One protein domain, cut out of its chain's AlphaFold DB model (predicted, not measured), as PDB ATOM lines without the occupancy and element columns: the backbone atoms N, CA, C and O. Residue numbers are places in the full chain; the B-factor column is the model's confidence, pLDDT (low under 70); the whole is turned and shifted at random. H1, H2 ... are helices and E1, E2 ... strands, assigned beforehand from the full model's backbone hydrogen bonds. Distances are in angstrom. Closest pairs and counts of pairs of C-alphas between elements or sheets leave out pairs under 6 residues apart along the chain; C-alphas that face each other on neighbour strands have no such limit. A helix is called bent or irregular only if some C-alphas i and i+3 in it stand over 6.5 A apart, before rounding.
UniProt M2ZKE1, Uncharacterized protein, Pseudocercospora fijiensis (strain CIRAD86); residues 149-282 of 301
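This is residues 149 to 282 of the 301 residues of an uncharacterized protein of Pseudocercospora fijiensis (strain CIRAD86) (UniProt M2ZKE1). A four-stranded sheet forms one wall, with helices along one face and no named helix over the other: H4 covers E3, H3 runs by the edge strand E4, and the long, kinked H2 packs on H4. At one end of this body the short strands E5 and E6 pair as a small separate ribbon, and H1 lies far out, near the first residues of H2. The 134 printed residues hold five named helices and six named strands, in the order E1 H1 H2 E2 E3 E4 E5 H3 H4 H5 E6. The class is mixed, helices and strands; the main sheet, also mixed, runs E1 E2 E3 E4, with H3 and H4 on one face in two layers. The whole is compact, with a radius of gyration of the C-alphas of 14.8 A and spans of 39 by 32 by 24 A.

E2, residues 195 to 200, E3, residues 205 to 212, and E4, residues 217 to 224, form a meander of two hairpins, each strand the antiparallel neighbour of the one before. N 198 and O 207 are 2.8 A apart, and N 208 and O 221 2.8 A. E1, residues 149 to 152, is parallel to E2 at 10 degrees, with N 151 and O 197 2.8 A apart. H4, residues 259 to 268, is over E3 at a height over the sheet of 9.0 A and runs along the strands, at 14 degrees to E3 on the local plane; its closest C-alpha pair with E3 is Leu 209 and Ile 263, 6.7 A. H3, residues 235 to 255, is on the sheet by E4, the closest C-alphas being those of Leu 218 and Val 245, 6.8 A. With its residues 245 to 252 alone H3 touches H4, at a steep tilt of 52 degrees, opposite ways; C-alphas 252 and 262 are closest, 6.1 A. H2, residues 167 to 192, is only just not on the sheet, with 4 pairs of C-alphas within 10 A. It touches H4 at a shallow tilt of 20 degrees, opposite ways, the closest C-alphas being those of Gln 191 and Gly 260, 4.6 A. E1, H1 of residues 157 to 163, H2 and E2 make a strand-helix-strand unit, two parallel neighbour strands with helices between, and its crossover is right-handed. H1 is close to but not clearly touching H2, with C-alphas 163 and 169 5.9 A apart. H5, residues 271 to 274, only grazes the sheet with Trp 274. E5, residues 231 to 233, and E6, residues 279 to 281, are antiparallel, with N 280 and O 232 2.8 A apart. Every O i to N i+4 pair is within hydrogen-bond range in H3, against 2 of 3 in H1, 15 of 22 in H2 and 5 of 6 in H4; H5 is too short for such a pair.

E1 begins at C-alpha 149, (125.759, 84.733, 133.167), and E6 ends at C-alpha 281, (134.777, 57.442, 135.904). From first to last C-alpha H2 measures 32.3 A, H3 30.4 A, E4 22.9 A, E3 20.6 A, E2 16.4 A and H4 14.9 A. H2 has a kink of 86 degrees near residue 186 and is irregular, with C-alphas 185 and 188 9.0 A apart.

The C-alphas of Arg 162 and Lys 214, 43.1 A apart, are the two farthest apart. The printed part has no cut; no link is long, and E4 to E5 is short, the others tight. The mean pLDDT of the printed part is 73.0, and it is under 70 in residues 153 to 170, 201 to 205, 226 to 233, 257 and 270 to 282.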
ATOM      1  N   PHE A 149     126.431  85.275 134.339       80.38
ATOM      2  CA  PHE A 149     125.759  84.733 133.167       80.38
ATOM      3  C   PHE A 149     125.852  83.221 133.210       80.38
ATOM      4  O   PHE A 149     126.954  82.678 133.208       80.38
ATOM      5  N   TYR A 150     124.702  82.568 133.245       77.00
ATOM      6  CA  TYR A 150     124.618  81.118 133.221       77.00
ATOM      7  C   TYR A 150     124.301  80.654 131.807       77.00
ATOM      8  O   TYR A 150     123.344  81.121 131.192       77.00
ATOM      9  N   LEU A 151     125.135  79.771 131.277       74.12
ATOM     10  CA  LEU A 151     124.973  79.128 129.988       74.12
ATOM     11  C   LEU A 151     124.602  77.679 130.234       74.12
ATOM     12  O   LEU A 151     125.456  76.871 130.589       74.12
ATOM     13  N   ASP A 152     123.330  77.379 130.012       71.06
ATOM     14  CA  ASP A 152     122.860  76.007 130.012       71.06
ATOM     15  C   ASP A 152     123.060  75.388 128.629       71.06
ATOM     16  O   ASP A 152     122.556  75.913 127.626       71.06
ATOM     17  N   PHE A 153     123.806  74.290 128.573       68.19
ATOM     18  CA  PHE A 153     123.899  73.454 127.390       68.19
ATOM     19  C   PHE A 153     122.995  72.235 127.554       68.19
ATOM     20  O   PHE A 153     123.470  71.105 127.660       68.19
ATOM     21  N   GLU A 154     121.684  72.461 127.468       60.66
ATOM     22  CA  GLU A 154     120.731  71.408 127.131       60.66
ATOM     23  C   GLU A 154     120.945  71.042 125.660       60.66
ATOM     24  O   GLU A 154     120.334  71.580 124.729       60.66
ATOM     25  N   ALA A 155     121.897  70.154 125.413       54.16
ATOM     26  CA  ALA A 155     121.976  69.523 124.120       54.16
ATOM     27  C   ALA A 155     120.780  68.569 124.025       54.16
ATOM     28  O   ALA A 155     120.776  67.517 124.657       54.16
ATOM     29  N   GLU A 156     119.741  68.966 123.274       53.91
ATOM     30  CA  GLU A 156     118.567  68.119 123.028       53.91
ATOM     31  C   GLU A 156     119.050  66.692 122.743       53.91
ATOM     32  O   GLU A 156     119.910  66.500 121.878       53.91
ATOM     33  N   ALA A 157     118.535  65.696 123.468       49.56
ATOM     34  CA  ALA A 157     119.032  64.318 123.420       49.56
ATOM     35  C   ALA A 157     119.092  63.731 121.986       49.56
ATOM     36  O   ALA A 157     119.917  62.864 121.686       49.56
ATOM     37  N   GLU A 158     118.272  64.239 121.057       48.25
ATOM     38  CA  GLU A 158     118.324  63.912 119.621       48.25
ATOM     39  C   GLU A 158     119.574  64.455 118.898       48.25
ATOM     40  O   GLU A 158     120.077  63.838 117.955       48.25
ATOM     41  N   THR A 159     120.107  65.591 119.342       52.44
ATOM     42  CA  THR A 159     121.356  66.169 118.838       52.44
ATOM     43  C   THR A 159     122.553  65.387 119.371       52.44
ATOM     44  O   THR A 159     123.446  65.049 118.596       52.44
ATOM     45  N   CYS A 160     122.550  65.011 120.653       45.97
ATOM     46  CA  CYS A 160     123.647  64.251 121.260       45.97
ATOM     47  C   CYS A 160     123.716  62.793 120.819       45.97
ATOM     48  O   CYS A 160     124.804  62.298 120.540       45.97
ATOM     49  N   SER A 161     122.582  62.124 120.611       48.34
ATOM     50  CA  SER A 161     122.564  60.751 120.080       48.34
ATOM     51  C   SER A 161     123.175  60.630 118.674       48.34
ATOM     52  O   SER A 161     123.782  59.610 118.365       48.34
ATOM     53  N   ARG A 162     123.111  61.680 117.839       49.72
ATOM     54  CA  ARG A 162     123.812  61.740 116.535       49.72
ATOM     55  C   ARG A 162     125.273  62.179 116.632       49.72
ATOM     56  O   ARG A 162     126.063  61.916 115.730       49.72
ATOM     57  N   VAL A 163     125.614  62.888 117.699       52.09
ATOM     58  CA  VAL A 163     126.945  63.436 117.967       52.09
ATOM     59  C   VAL A 163     127.794  62.465 118.820       52.09
ATOM     60  O   VAL A 163     129.009  62.632 118.918       52.09
ATOM     61  N   ASN A 164     127.181  61.409 119.369       49.81
ATOM     62  CA  ASN A 164     127.782  60.406 120.255       49.81
ATOM     63  C   ASN A 164     128.949  59.612 119.659       49.81
ATOM     64  O   ASN A 164     129.741  59.066 120.418       49.81
ATOM     65  N   GLU A 165     129.096  59.555 118.336       55.03
ATOM     66  CA  GLU A 165     130.112  58.695 117.718       55.03
ATOM     67  C   GLU A 165     131.429  59.417 117.388       55.03
ATOM     68  O   GLU A 165     132.409  58.755 117.048       55.03
ATOM     69  N   ASN A 166     131.505  60.754 117.482       60.38
ATOM     70  CA  ASN A 166     132.736  61.467 117.123       60.38
ATOM     71  C   ASN A 166     132.996  62.722 117.978       60.38
ATOM     72  O   ASN A 166     132.243  63.699 117.928       60.38
ATOM     73  N   CYS A 167     134.112  62.702 118.719       60.91
ATOM     74  CA  CYS A 167     134.590  63.788 119.587       60.91
ATOM     75  C   CYS A 167     134.677  65.134 118.842       60.91
ATOM     76  O   CYS A 167     134.293  66.176 119.379       60.91
ATOM     77  N   ASP A 168     135.066  65.109 117.564       67.19
ATOM     78  CA  ASP A 168     135.162  66.310 116.732       67.19
ATOM     79  C   ASP A 168     133.810  67.016 116.555       67.19
ATOM     80  O   ASP A 168     133.739  68.247 116.590       67.19
ATOM     81  N   THR A 169     132.712  66.271 116.416       67.94
ATOM     82  CA  THR A 169     131.380  66.851 116.188       67.94
ATOM     83  C   THR A 169     130.865  67.580 117.434       67.94
ATOM     84  O   THR A 169     130.267  68.651 117.312       67.94
ATOM     85  N   ARG A 170     131.173  67.068 118.637       65.62
ATOM     86  CA  ARG A 170     130.858  67.722 119.925       65.62
ATOM     87  C   ARG A 170     131.591  69.043 120.080       65.62
ATOM     88  O   ARG A 170     130.983  70.072 120.367       65.62
ATOM     89  N   VAL A 171     132.899  69.031 119.827       70.81
ATOM     90  CA  VAL A 171     133.741  70.231 119.905       70.81
ATOM     91  C   VAL A 171     133.244  71.304 118.932       70.81
ATOM     92  O   VAL A 171     133.195  72.484 119.280       70.81
ATOM     93  N   GLN A 172     132.835  70.917 117.719       73.81
ATOM     94  CA  GLN A 172     132.253  71.851 116.750       73.81
ATOM     95  C   GLN A 172     130.896  72.402 117.205       73.81
ATOM     96  O   GLN A 172     130.628  73.587 116.997       73.81
ATOM     97  N   PHE A 173     130.062  71.588 117.857       73.44
ATOM     98  CA  PHE A 173     128.784  72.033 118.412       73.44
ATOM     99  C   PHE A 173     128.968  73.066 119.531       73.44
ATOM    100  O   PHE A 173     128.376  74.145 119.465       73.44
ATOM    101  N   LEU A 174     129.855  72.797 120.496       71.94
ATOM    102  CA  LEU A 174     130.192  73.746 121.562       71.94
ATOM    103  C   LEU A 174     130.745  75.057 120.988       71.94
ATOM    104  O   LEU A 174     130.293  76.134 121.369       71.94
ATOM    105  N   LYS A 175     131.647  74.988 119.996       74.62
ATOM    106  CA  LYS A 175     132.143  76.182 119.286       74.62
ATOM    107  C   LYS A 175     131.027  76.962 118.613       74.62
ATOM    108  O   LYS A 175     131.023  78.189 118.666       74.62
ATOM    109  N   TYR A 176     130.102  76.275 117.948       80.19
ATOM    110  CA  TYR A 176     128.968  76.917 117.293       80.19
ATOM    111  C   TYR A 176     128.079  77.645 118.306       80.19
ATOM    112  O   TYR A 176     127.714  78.799 118.074       80.19
ATOM    113  N   TRP A 177     127.779  77.012 119.439       75.56
ATOM    114  CA  TRP A 177     126.958  77.612 120.485       75.56
ATOM    115  C   TRP A 177     127.648  78.766 121.201       75.56
ATOM    116  O   TRP A 177     127.062  79.844 121.287       75.56
ATOM    117  N   ALA A 178     128.902  78.587 121.627       76.50
ATOM    118  CA  ALA A 178     129.716  79.659 122.192       76.50
ATOM    119  C   ALA A 178     129.767  80.849 121.227       76.50
ATOM    120  O   ALA A 178     129.506  81.986 121.617       76.50
ATOM    121  N   LYS A 179     129.973  80.588 119.929       80.69
ATOM    122  CA  LYS A 179     129.928  81.624 118.898       80.69
ATOM    123  C   LYS A 179     128.590  82.335 118.841       80.69
ATOM    124  O   LYS A 179     128.576  83.560 118.848       80.69
ATOM    125  N   LYS A 180     127.491  81.585 118.773       79.50
ATOM    126  CA  LYS A 180     126.133  82.131 118.701       79.50
ATOM    127  C   LYS A 180     125.825  82.996 119.925       79.50
ATOM    128  O   LYS A 180     125.325  84.106 119.759       79.50
ATOM    129  N   TRP A 181     126.166  82.526 121.123       78.62
ATOM    130  CA  TRP A 181     126.000  83.272 122.370       78.62
ATOM    131  C   TRP A 181     126.810  84.570 122.362       78.62
ATOM    132  O   TRP A 181     126.278  85.655 122.601       78.62
ATOM    133  N   ILE A 182     128.087  84.483 121.992       79.44
ATOM    134  CA  ILE A 182     128.984  85.638 121.969       79.44
ATOM    135  C   ILE A 182     128.536  86.650 120.919       79.44
ATOM    136  O   ILE A 182     128.586  87.845 121.183       79.44
ATOM    137  N   THR A 183     128.063  86.226 119.745       79.06
ATOM    138  CA  THR A 183     127.607  87.170 118.717       79.06
ATOM    139  C   THR A 183     126.256  87.799 119.031       79.06
ATOM    140  O   THR A 183     126.058  88.967 118.696       79.06
ATOM    141  N   ASN A 184     125.337  87.050 119.641       73.69
ATOM    142  CA  ASN A 184     123.949  87.488 119.795       73.69
ATOM    143  C   ASN A 184     123.689  88.183 121.134       73.69
ATOM    144  O   ASN A 184     122.976  89.182 121.157       73.69
ATOM    145  N   GLU A 185     124.299  87.696 122.217       73.31
ATOM    146  CA  GLU A 185     123.920  88.074 123.585       73.31
ATOM    147  C   GLU A 185     124.956  88.993 124.231       73.31
ATOM    148  O   GLU A 185     124.643  90.044 124.798       73.31
ATOM    149  N   VAL A 186     126.230  88.628 124.096       75.19
ATOM    150  CA  VAL A 186     127.333  89.391 124.686       75.19
ATOM    151  C   VAL A 186     127.803  90.493 123.737       75.19
ATOM    152  O   VAL A 186     127.969  91.645 124.138       75.19
ATOM    153  N   GLY A 187     128.000  90.162 122.462       79.62
ATOM    154  CA  GLY A 187     128.419  91.053 121.385       79.62
ATOM    155  C   GLY A 187     129.506  92.048 121.800       79.62
ATOM    156  O   GLY A 187     130.554  91.705 122.343       79.62
ATOM    157  N   ILE A 188     129.216  93.332 121.588       71.81
ATOM    158  CA  ILE A 188     130.099  94.461 121.930       71.81
ATOM    159  C   ILE A 188     130.308  94.670 123.439       71.81
ATOM    160  O   ILE A 188     131.086  95.537 123.838       71.81
ATOM    161  N   ALA A 189     129.562  93.964 124.286       73.25
ATOM    162  CA  ALA A 189     129.686  94.050 125.732       73.25
ATOM    163  C   ALA A 189     130.676  93.033 126.312       73.25
ATOM    164  O   ALA A 189     130.949  93.103 127.510       73.25
ATOM    165  N   ALA A 190     131.275  92.177 125.473       78.06
ATOM    166  CA  ALA A 190     132.277  91.187 125.869       78.06
ATOM    167  C   ALA A 190     133.376  91.787 126.746       78.06
ATOM    168  O   ALA A 190     133.695  91.230 127.784       78.06
ATOM    169  N   GLN A 191     133.860  92.988 126.431       75.62
ATOM    170  CA  GLN A 191     134.880  93.687 127.224       75.62
ATOM    171  C   GLN A 191     134.525  93.908 128.712       75.62
ATOM    172  O   GLN A 191     135.406  94.076 129.569       75.62
ATOM    173  N   HIS A 192     133.233  93.933 129.041       78.81
ATOM    174  CA  HIS A 192     132.724  94.172 130.389       78.81
ATOM    175  C   HIS A 192     132.388  92.884 131.146       78.81
ATOM    176  O   HIS A 192     132.190  92.965 132.353       78.81
ATOM    177  N   LEU A 193     132.369  91.734 130.469       81.50
ATOM    178  CA  LEU A 193     132.076  90.428 131.053       81.50
ATOM    179  C   LEU A 193     133.119  90.057 132.115       81.50
ATOM    180  O   LEU A 193     134.318  90.299 131.924       81.50
ATOM    181  N   ARG A 194     132.666  89.513 133.247       82.75
ATOM    182  CA  ARG A 194     133.540  89.120 134.370       82.75
ATOM    183  C   ARG A 194     133.307  87.711 134.888       82.75
ATOM    184  O   ARG A 194     134.233  87.157 135.469       82.75
ATOM    185  N   HIS A 195     132.120  87.159 134.664       84.19
ATOM    186  CA  HIS A 195     131.736  85.847 135.156       84.19
ATOM    187  C   HIS A 195     130.821  85.157 134.149       84.19
ATOM    188  O   HIS A 195     129.846  85.756 133.683       84.19
ATOM    189  N   VAL A 196     131.131  83.909 133.831       83.81
ATOM    190  CA  VAL A 196     130.309  83.006 133.032       83.81
ATOM    191  C   VAL A 196     130.345  81.649 133.689       83.81
ATOM    192  O   VAL A 196     131.421  81.147 133.985       83.81
ATOM    193  N   THR A 197     129.186  81.045 133.846       83.06
ATOM    194  CA  THR A 197     129.085  79.660 134.268       83.06
ATOM    195  C   THR A 197     128.506  78.831 133.140       83.06
ATOM    196  O   THR A 197     127.544  79.248 132.503       83.06
ATOM    197  N   LEU A 198     129.124  77.691 132.863       77.69
ATOM    198  CA  LEU A 198     128.722  76.719 131.862       77.69
ATOM    199  C   LEU A 198     128.194  75.492 132.586       77.69
ATOM    200  O   LEU A 198     128.942  74.852 133.320       77.69
ATOM    201  N   TYR A 199     126.947  75.128 132.337       75.31
ATOM    202  CA  TYR A 199     126.420  73.852 132.788       75.31
ATOM    203  C   TYR A 199     126.367  72.884 131.616       75.31
ATOM    204  O   TYR A 199     125.737  73.160 130.592       75.31
ATOM    205  N   ILE A 200     127.079  71.767 131.749       70.88
ATOM    206  CA  ILE A 200     127.146  70.726 130.725       70.88
ATOM    207  C   ILE A 200     126.498  69.482 131.322       70.88
ATOM    208  O   ILE A 200     127.163  68.681 131.985       70.88
ATOM    209  N   GLU A 201     125.195  69.324 131.080       67.81
ATOM    210  CA  GLU A 201     124.348  68.318 131.733       67.81
ATOM    211  C   GLU A 201     124.899  66.886 131.633       67.81
ATOM    212  O   GLU A 201     124.798  66.116 132.594       67.81
ATOM    213  N   GLU A 202     125.510  66.554 130.490       62.47
ATOM    214  CA  GLU A 202     126.118  65.246 130.233       62.47
ATOM    215  C   GLU A 202     127.286  64.954 131.175       62.47
ATOM    216  O   GLU A 202     127.451  63.817 131.593       62.47
ATOM    217  N   SER A 203     128.089  65.964 131.518       64.00
ATOM    218  CA  SER A 203     129.282  65.774 132.348       64.00
ATOM    219  C   SER A 203     128.958  65.629 133.834       64.00
ATOM    220  O   SER A 203     129.746  65.052 134.569       64.00
ATOM    221  N   GLY A 204     127.814  66.152 134.289       68.88
ATOM    222  CA  GLY A 204     127.514  66.275 135.719       68.88
ATOM    223  C   GLY A 204     128.307  67.380 136.431       68.88
ATOM    224  O   GLY A 204     128.204  67.489 137.653       68.88
ATOM    225  N   PHE A 205     129.052  68.206 135.685       68.69
ATOM    226  CA  PHE A 205     129.828  69.332 136.203       68.69
ATOM    227  C   PHE A 205     129.321  70.678 135.693       68.69
ATOM    228  O   PHE A 205     128.806  70.825 134.579       68.69
ATOM    229  N   GLU A 206     129.557  71.678 136.526       80.88
ATOM    230  CA  GLU A 206     129.438  73.093 136.245       80.88
ATOM    231  C   GLU A 206     130.845  73.683 136.125       80.88
ATOM    232  O   GLU A 206     131.696  73.508 136.997       80.88
ATOM    233  N   VAL A 207     131.111  74.360 135.009       80.69
ATOM    234  CA  VAL A 207     132.387  75.024 134.738       80.69
ATOM    235  C   VAL A 207     132.200  76.525 134.894       80.69
ATOM    236  O   VAL A 207     131.558  77.175 134.067       80.69
ATOM    237  N   SER A 208     132.794  77.103 135.930       83.94
ATOM    238  CA  SER A 208     132.745  78.539 136.193       83.94
ATOM    239  C   SER A 208     134.011  79.227 135.685       83.94
ATOM    240  O   SER A 208     135.111  79.013 136.185       83.94
ATOM    241  N   LEU A 209     133.852  80.092 134.684       84.56
ATOM    242  CA  LEU A 209     134.881  80.973 134.138       84.56
ATOM    243  C   LEU A 209     134.710  82.371 134.720       84.56
ATOM    244  O   LEU A 209     133.756  83.084 134.393       84.56
ATOM    245  N   HIS A 210     135.660  82.824 135.524       85.62
ATOM    246  CA  HIS A 210     135.570  84.160 136.094       85.62
ATOM    247  C   HIS A 210     136.921  84.843 136.191       85.62
ATOM    248  O   HIS A 210     137.972  84.218 136.250       85.62
ATOM    249  N   PHE A 211     136.905  86.171 136.181       82.81
ATOM    250  CA  PHE A 211     138.124  86.948 136.328       82.81
ATOM    251  C   PHE A 211     138.287  87.382 137.782       82.81
ATOM    252  O   PHE A 211     137.564  88.269 138.243       82.81
ATOM    253  N   SER A 212     139.259  86.805 138.490       82.00
ATOM    254  CA  SER A 212     139.527  87.144 139.888       82.00
ATOM    255  C   SER A 212     140.124  88.553 139.995       82.00
ATOM    256  O   SER A 212     141.229  88.799 139.499       82.00
ATOM    257  N   PRO A 213     139.457  89.512 140.669       78.00
ATOM    258  CA  PRO A 213     140.025  90.843 140.879       78.00
ATOM    259  C   PRO A 213     141.284  90.810 141.750       78.00
ATOM    260  O   PRO A 213     142.125  91.699 141.640       78.00
ATOM    261  N   LYS A 214     141.397  89.801 142.622       83.38
ATOM    262  CA  LYS A 214     142.512  89.624 143.554       83.38
ATOM    263  C   LYS A 214     143.773  89.148 142.839       83.38
ATOM    264  O   LYS A 214     144.861  89.610 143.163       83.38
ATOM    265  N   GLU A 215     143.616  88.226 141.896       83.44
ATOM    266  CA  GLU A 215     144.739  87.592 141.196       83.44
ATOM    267  C   GLU A 215     145.033  88.230 139.834       83.44
ATOM    268  O   GLU A 215     146.070  87.966 139.235       83.44
ATOM    269  N   ASP A 216     144.129  89.088 139.355       84.69
ATOM    270  CA  ASP A 216     144.175  89.723 138.037       84.69
ATOM    271  C   ASP A 216     144.393  88.731 136.877       84.69
ATOM    272  O   ASP A 216     145.077  89.033 135.893       84.69
ATOM    273  N   ARG A 217     143.773  87.550 136.986       85.62
ATOM    274  CA  ARG A 217     143.808  86.466 135.997       85.62
ATOM    275  C   ARG A 217     142.430  85.838 135.795       85.62
ATOM    276  O   ARG A 217     141.554  85.952 136.656       85.62
ATOM    277  N   LEU A 218     142.265  85.161 134.662       85.00
ATOM    278  CA  LEU A 218     141.207  84.186 134.448       85.00
ATOM    279  C   LEU A 218     141.376  83.016 135.429       85.00
ATOM    280  O   LEU A 218     142.469  82.462 135.579       85.00
ATOM    281  N   CYS A 219     140.272  82.660 136.065       84.00
ATOM    282  CA  CYS A 219     140.103  81.507 136.927       84.00
ATOM    283  C   CYS A 219     139.058  80.589 136.290       84.00
ATOM    284  O   CYS A 219     138.075  81.059 135.704       84.00
ATOM    285  N   VAL A 220     139.304  79.289 136.396       83.38
ATOM    286  CA  VAL A 220     138.374  78.241 135.994       83.38
ATOM    287  C   VAL A 220     138.134  77.385 137.220       83.38
ATOM    288  O   VAL A 220     139.090  76.896 137.818       83.38
ATOM    289  N   GLU A 221     136.873  77.211 137.573       83.00
ATOM    290  CA  GLU A 221     136.440  76.324 138.642       83.00
ATOM    291  C   GLU A 221     135.549  75.234 138.051       83.00
ATOM    292  O   GLU A 221     134.756  75.494 137.144       83.00
ATOM    293  N   LEU A 222     135.719  74.011 138.547       79.88
ATOM    294  CA  LEU A 222     134.900  72.853 138.213       79.88
ATOM    295  C   LEU A 222     134.159  72.454 139.487       79.88
ATOM    296  O   LEU A 222     134.798  72.142 140.490       79.88
ATOM    297  N   GLU A 223     132.834  72.485 139.449       81.19
ATOM    298  CA  GLU A 223     131.975  72.086 140.561       81.19
ATOM    299  C   GLU A 223     131.103  70.906 140.127       81.19
ATOM    300  O   GLU A 223     130.509  70.916 139.050       81.19
ATOM    301  N   GLN A 224     131.066  69.848 140.935       75.12
ATOM    302  CA  GLN A 224     130.244  68.671 140.668       75.12
ATOM    303  C   GLN A 224     128.806  68.948 141.116       75.12
ATOM    304  O   GLN A 224     128.574  69.317 142.264       75.12
ATOM    305  N   VAL A 225     127.835  68.753 140.222       73.94
ATOM    306  CA  VAL A 225     126.431  69.145 140.462       73.94
ATOM    307  C   VAL A 225     125.534  67.948 140.793       73.94
ATOM    308  O   VAL A 225     124.477  68.113 141.398       73.94
ATOM    309  N   LYS A 226     125.928  66.724 140.414       66.75
ATOM    310  CA  LYS A 226     125.132  65.504 140.640       66.75
ATOM    311  C   LYS A 226     125.805  64.586 141.666       66.75
ATOM    312  O   LYS A 226     126.896  64.087 141.418       66.75
ATOM    313  N   GLU A 227     125.111  64.315 142.776       60.00
ATOM    314  CA  GLU A 227     125.546  63.392 143.849       60.00
ATOM    315  C   GLU A 227     125.611  61.917 143.408       60.00
ATOM    316  O   GLU A 227     126.224  61.098 144.082       60.00
ATOM    317  N   THR A 228     124.975  61.552 142.292       52.47
ATOM    318  CA  THR A 228     124.749  60.148 141.914       52.47
ATOM    319  C   THR A 228     125.876  59.481 141.131       52.47
ATOM    320  O   THR A 228     125.779  58.285 140.879       52.47
ATOM    321  N   VAL A 229     126.936  60.196 140.744       56.50
ATOM    322  CA  VAL A 229     128.081  59.583 140.052       56.50
ATOM    323  C   VAL A 229     129.380  60.188 140.572       56.50
ATOM    324  O   VAL A 229     129.586  61.391 140.429       56.50
ATOM    325  N   LEU A 230     130.234  59.360 141.184       57.31
ATOM    326  CA  LEU A 230     131.579  59.731 141.632       57.31
ATOM    327  C   LEU A 230     132.473  59.910 140.408       57.31
ATOM    328  O   LEU A 230     133.001  58.971 139.816       57.31
ATOM    329  N   TYR A 231     132.568  61.157 139.988       62.69
ATOM    330  CA  TYR A 231     133.441  61.588 138.926       62.69
ATOM    331  C   TYR A 231     134.585  62.374 139.566       62.69
ATOM    332  O   TYR A 231     134.350  63.435 140.142       62.69
ATOM    333  N   GLU A 232     135.818  61.884 139.456       65.81
ATOM    334  CA  GLU A 232     136.997  62.654 139.862       65.81
ATOM    335  C   GLU A 232     137.634  63.308 138.633       65.81
ATOM    336  O   GLU A 232     137.760  62.695 137.570       65.81
ATOM    337  N   ALA A 233     138.031  64.574 138.763       67.12
ATOM    338  CA  ALA A 233     138.810  65.227 137.722       67.12
ATOM    339  C   ALA A 233     140.199  64.574 137.653       67.12
ATOM    340  O   ALA A 233     140.908  64.503 138.656       67.12
ATOM    341  N   ASP A 234     140.586  64.105 136.470       73.94
ATOM    342  CA  ASP A 234     141.892  63.495 136.232       73.94
ATOM    343  C   ASP A 234     143.011  64.527 136.458       73.94
ATOM    344  O   ASP A 234     142.913  65.671 136.003       73.94
ATOM    345  N   GLU A 235     144.095  64.144 137.142       76.31
ATOM    346  CA  GLU A 235     145.238  65.032 137.396       76.31
ATOM    347  C   GLU A 235     145.844  65.557 136.086       76.31
ATOM    348  O   GLU A 235     146.215  66.732 136.006       76.31
ATOM    349  N   GLU A 236     145.912  64.717 135.044       75.06
ATOM    350  CA  GLU A 236     146.406  65.121 133.720       75.06
ATOM    351  C   GLU A 236     145.495  66.184 133.094       75.06
ATOM    352  O   GLU A 236     145.963  67.153 132.491       75.06
ATOM    353  N   ALA A 237     144.187  66.065 133.307       70.00
ATOM    354  CA  ALA A 237     143.229  67.028 132.806       70.00
ATOM    355  C   ALA A 237     143.210  68.339 133.598       70.00
ATOM    356  O   ALA A 237     143.109  69.411 132.998       70.00
ATOM    357  N   LEU A 238     143.363  68.280 134.925       75.50
ATOM    358  CA  LEU A 238     143.546  69.463 135.768       75.50
ATOM    359  C   LEU A 238     144.832  70.214 135.396       75.50
ATOM    360  O   LEU A 238     144.825  71.445 135.297       75.50
ATOM    361  N   ALA A 239     145.923  69.491 135.126       79.19
ATOM    362  CA  ALA A 239     147.154  70.075 134.600       79.19
ATOM    363  C   ALA A 239     146.923  70.722 133.223       79.19
ATOM    364  O   ALA A 239     147.308  71.875 133.016       79.19
ATOM    365  N   GLY A 240     146.214  70.035 132.322       79.69
ATOM    366  CA  GLY A 240     145.820  70.570 131.017       79.69
ATOM    367  C   GLY A 240     144.964  71.839 131.114       79.69
ATOM    368  O   GLY A 240     145.148  72.770 130.328       79.69
ATOM    369  N   LEU A 241     144.081  71.930 132.112       78.94
ATOM    370  CA  LEU A 241     143.291  73.128 132.403       78.94
ATOM    371  C   LEU A 241     144.183  74.296 132.846       78.94
ATOM    372  O   LEU A 241     143.999  75.424 132.390       78.94
ATOM    373  N   GLY A 242     145.176  74.029 133.697       82.25
ATOM    374  CA  GLY A 242     146.168  75.018 134.118       82.25
ATOM    375  C   GLY A 242     146.982  75.564 132.943       82.25
ATOM    376  O   GLY A 242     147.047  76.779 132.745       82.25
ATOM    377  N   GLU A 243     147.533  74.673 132.113       85.56
ATOM    378  CA  GLU A 243     148.269  75.043 130.894       85.56
ATOM    379  C   GLU A 243     147.402  75.855 129.928       85.56
ATOM    380  O   GLU A 243     147.851  76.833 129.321       85.56
ATOM    381  N   TYR A 244     146.135  75.471 129.809       84.75
ATOM    382  CA  TYR A 244     145.169  76.162 128.984       84.75
ATOM    383  C   TYR A 244     144.897  77.590 129.478       84.75
ATOM    384  O   TYR A 244     144.949  78.538 128.687       84.75
ATOM    385  N   VAL A 245     144.652  77.771 130.780       85.81
ATOM    386  CA  VAL A 245     144.465  79.101 131.378       85.81
ATOM    387  C   VAL A 245     145.702  79.963 131.153       85.81
ATOM    388  O   VAL A 245     145.575  81.117 130.740       85.81
ATOM    389  N   ASP A 246     146.893  79.409 131.362       87.69
ATOM    390  CA  ASP A 246     148.146  80.133 131.161       87.69
ATOM    391  C   ASP A 246     148.348  80.528 129.687       87.69
ATOM    392  O   ASP A 246     148.780  81.648 129.400       87.69
ATOM    393  N   MET A 247     147.958  79.670 128.737       90.00
ATOM    394  CA  MET A 247     147.947  79.994 127.307       90.00
ATOM    395  C   MET A 247     147.000  81.165 126.993       90.00
ATOM    396  O   MET A 247     147.389  82.092 126.274       90.00
ATOM    397  N   ILE A 248     145.766  81.151 127.510       87.56
ATOM    398  CA  ILE A 248     144.797  82.245 127.310       87.56
ATOM    399  C   ILE A 248     145.311  83.544 127.941       87.56
ATOM    400  O   ILE A 248     145.223  84.616 127.337       87.56
ATOM    401  N   GLU A 249     145.911  83.467 129.126       88.12
ATOM    402  CA  GLU A 249     146.513  84.613 129.805       88.12
ATOM    403  C   GLU A 249     147.707  85.191 129.043       88.12
ATOM    404  O   GLU A 249     147.872  86.412 128.971       88.12
ATOM    405  N   GLN A 250     148.524  84.339 128.426       89.25
ATOM    406  CA  GLN A 250     149.611  84.781 127.564       89.25
ATOM    407  C   GLN A 250     149.068  85.546 126.350       89.25
ATOM    408  O   GLN A 250     149.495  86.673 126.093       89.25
ATOM    409  N   ARG A 251     148.049  85.008 125.670       86.75
ATOM    410  CA  ARG A 251     147.369  85.700 124.559       86.75
ATOM    411  C   ARG A 251     146.736  87.013 124.998       86.75
ATOM    412  O   ARG A 251     146.795  88.005 124.269       86.75
ATOM    413  N   ARG A 252     146.170  87.050 126.210       86.75
ATOM    414  CA  ARG A 252     145.633  88.279 126.794       86.75
ATOM    415  C   ARG A 252     146.706  89.351 126.886       86.75
ATOM    416  O   ARG A 252     146.508  90.451 126.386       86.75
ATOM    417  N   LYS A 253     147.863  89.014 127.457       86.75
ATOM    418  CA  LYS A 253     149.001  89.936 127.583       86.75
ATOM    419  C   LYS A 253     149.563  90.381 126.230       86.75
ATOM    420  O   LYS A 253     150.044  91.505 126.123       86.75
ATOM    421  N   GLU A 254     149.505  89.519 125.217       87.75
ATOM    422  CA  GLU A 254     150.042  89.786 123.878       87.75
ATOM    423  C   GLU A 254     149.112  90.612 122.980       87.75
ATOM    424  O   GLU A 254     149.593  91.265 122.051       87.75
ATOM    425  N   GLY A 255     147.798  90.620 123.233       77.94
ATOM    426  CA  GLY A 255     146.887  91.336 122.339       77.94
ATOM    427  C   GLY A 255     145.412  91.430 122.720       77.94
ATOM    428  O   GLY A 255     144.705  92.180 122.045       77.94
ATOM    429  N   LEU A 256     144.922  90.744 123.763       76.44
ATOM    430  CA  LEU A 256     143.542  90.975 124.218       76.44
ATOM    431  C   LEU A 256     143.522  92.206 125.123       76.44
ATOM    432  O   LEU A 256     144.128  92.256 126.191       76.44
ATOM    433  N   SER A 257     142.819  93.231 124.665       69.56
ATOM    434  CA  SER A 257     142.783  94.537 125.310       69.56
ATOM    435  C   SER A 257     141.993  94.539 126.621       69.56
ATOM    436  O   SER A 257     142.168  95.441 127.445       69.56
ATOM    437  N   THR A 258     141.118  93.547 126.837       78.69
ATOM    438  CA  THR A 258     140.187  93.538 127.971       78.69
ATOM    439  C   THR A 258     140.011  92.172 128.644       78.69
ATOM    440  O   THR A 258     140.207  91.114 128.060       78.69
ATOM    441  N   LYS A 259     139.593  92.204 129.917       82.06
ATOM    442  CA  LYS A 259     139.402  91.021 130.780       82.06
ATOM    443  C   LYS A 259     138.270  90.092 130.334       82.06
ATOM    444  O   LYS A 259     138.302  88.909 130.624       82.06
ATOM    445  N   GLY A 260     137.244  90.619 129.671       79.56
ATOM    446  CA  GLY A 260     136.153  89.776 129.183       79.56
ATOM    447  C   GLY A 260     136.448  89.145 127.820       79.56
ATOM    448  O   GLY A 260     135.873  88.112 127.490       79.56
ATOM    449  N   GLU A 261     137.404  89.698 127.062       82.25
ATOM    450  CA  GLU A 261     137.915  89.054 125.847       82.25
ATOM    451  C   GLU A 261     138.645  87.749 126.162       82.25
ATOM    452  O   GLU A 261     138.545  86.835 125.360       82.25
ATOM    453  N   SER A 262     139.309  87.611 127.317       83.69
ATOM    454  CA  SER A 262     139.930  86.336 127.704       83.69
ATOM    455  C   SER A 262     138.907  85.272 128.096       83.69
ATOM    456  O   SER A 262     139.128  84.109 127.794       83.69
ATOM    457  N   ILE A 263     137.763  85.643 128.687       83.81
ATOM    458  CA  ILE A 263     136.641  84.705 128.908       83.81
ATOM    459  C   ILE A 263     136.074  84.243 127.559       83.81
ATOM    460  O   ILE A 263     135.831  83.062 127.342       83.81
ATOM    461  N   VAL A 264     135.893  85.177 126.624       83.94
ATOM    462  CA  VAL A 264     135.455  84.863 125.258       83.94
ATOM    463  C   VAL A 264     136.474  83.977 124.539       83.94
ATOM    464  O   VAL A 264     136.086  82.979 123.937       83.94
ATOM    465  N   ASP A 265     137.765  84.297 124.632       84.75
ATOM    466  CA  ASP A 265     138.842  83.489 124.054       84.75
ATOM    467  C   ASP A 265     138.848  82.088 124.664       84.75
ATOM    468  O   ASP A 265     138.982  81.114 123.919       84.75
ATOM    469  N   ALA A 266     138.594  82.002 125.977       84.38
ATOM    470  CA  ALA A 266     138.503  80.752 126.708       84.38
ATOM    471  C   ALA A 266     137.362  79.857 126.173       84.38
ATOM    472  O   ALA A 266     137.515  78.677 125.869       84.38
ATOM    473  N   LEU A 267     136.189  80.443 125.958       79.31
ATOM    474  CA  LEU A 267     135.043  79.707 125.422       79.31
ATOM    475  C   LEU A 267     135.262  79.203 123.988       79.31
ATOM    476  O   LEU A 267     134.725  78.167 123.596       79.31
ATOM    477  N   PHE A 268     136.029  79.936 123.181       78.56
ATOM    478  CA  PHE A 268     136.243  79.607 121.772       78.56
ATOM    479  C   PHE A 268     137.377  78.617 121.528       78.56
ATOM    480  O   PHE A 268     137.292  77.771 120.624       78.56
ATOM    481  N   HIS A 269     138.469  78.767 122.269       74.12
ATOM    482  CA  HIS A 269     139.677  78.003 122.032       74.12
ATOM    483  C   HIS A 269     139.654  76.761 122.907       74.12
ATOM    484  O   HIS A 269     139.482  76.837 124.108       74.12
ATOM    485  N   THR A 270     139.813  75.595 122.291       68.38
ATOM    486  CA  THR A 270     139.949  74.325 123.018       68.38
ATOM    487  C   THR A 270     138.723  73.940 123.888       68.38
ATOM    488  O   THR A 270     138.880  73.668 125.073       68.38
ATOM    489  N   PRO A 271     137.490  73.843 123.333       65.56
ATOM    490  CA  PRO A 271     136.311  73.420 124.100       65.56
ATOM    491  C   PRO A 271     136.448  72.037 124.746       65.56
ATOM    492  O   PRO A 271     135.768  71.730 125.718       65.56
ATOM    493  N   GLN A 272     137.317  71.192 124.185       64.75
ATOM    494  CA  GLN A 272     137.604  69.866 124.719       64.75
ATOM    495  C   GLN A 272     138.180  69.895 126.144       64.75
ATOM    496  O   GLN A 272     137.986  68.933 126.876       64.75
ATOM    497  N   THR A 273     138.819  70.999 126.551       65.19
ATOM    498  CA  THR A 273     139.371  71.192 127.908       65.19
ATOM    499  C   THR A 273     138.287  71.339 128.978       65.19
ATOM    500  O   THR A 273     138.601  71.309 130.157       65.19
ATOM    501  N   TRP A 274     137.023  71.507 128.580       63.69
ATOM    502  CA  TRP A 274     135.872  71.623 129.485       63.69
ATOM    503  C   TRP A 274     134.944  70.398 129.424       63.69
ATOM    504  O   TRP A 274     133.884  70.408 130.039       63.69
ATOM    505  N   GLY A 275     135.271  69.387 128.609       59.84
ATOM    506  CA  GLY A 275     134.399  68.239 128.340       59.84
ATOM    507  C   GLY A 275     134.761  66.971 129.121       59.84
ATOM    508  O   GLY A 275     135.727  66.937 129.873       59.84
ATOM    509  N   TYR A 276     134.016  65.890 128.860       53.19
ATOM    510  CA  TYR A 276     134.118  64.561 129.500       53.19
ATOM    511  C   TYR A 276     135.537  63.975 129.631       53.19
ATOM    512  O   TYR A 276     135.777  63.172 130.521       53.19
ATOM    513  N   GLY A 277     136.477  64.361 128.759       53.34
ATOM    514  CA  GLY A 277     137.871  63.902 128.828       53.34
ATOM    515  C   GLY A 277     138.650  64.428 130.036       53.34
ATOM    516  O   GLY A 277     139.784  64.016 130.232       53.34
ATOM    517  N   VAL A 278     138.053  65.330 130.821       54.97
ATOM    518  CA  VAL A 278     138.633  65.851 132.063       54.97
ATOM    519  C   VAL A 278     138.371  64.941 133.260       54.97
ATOM    520  O   VAL A 278     138.994  65.081 134.306       54.97
ATOM    521  N   ILE A 279     137.433  64.011 133.121       51.41
ATOM    522  CA  ILE A 279     136.794  63.354 134.244       51.41
ATOM    523  C   ILE A 279     137.004  61.846 134.126       51.41
ATOM    524  O   ILE A 279     136.609  61.226 133.135       51.41
ATOM    525  N   LYS A 280     137.586  61.244 135.162       50.12
ATOM    526  CA  LYS A 280     137.695  59.797 135.295       50.12
ATOM    527  C   LYS A 280     136.403  59.261 135.910       50.12
ATOM    528  O   LYS A 280     135.934  59.762 136.929       50.12
ATOM    529  N   MET A 281     135.820  58.249 135.272       50.50
ATOM    530  CA  MET A 281     134.777  57.442 135.904       50.50
ATOM    531  C   MET A 281     135.456  56.525 136.911       50.50
ATOM    532  O   MET A 281     136.296  55.717 136.512       50.50
ATOM    533  N   GLU A 282     135.121  56.655 138.191       53.22
ATOM    534  CA  GLU A 282     135.310  55.519 139.083       53.22
ATOM    535  C   GLU A 282     134.305  54.453 138.652       53.22
ATOM    536  O   GLU A 282     133.101  54.708 138.572       53.22
TER     537      GLU A 282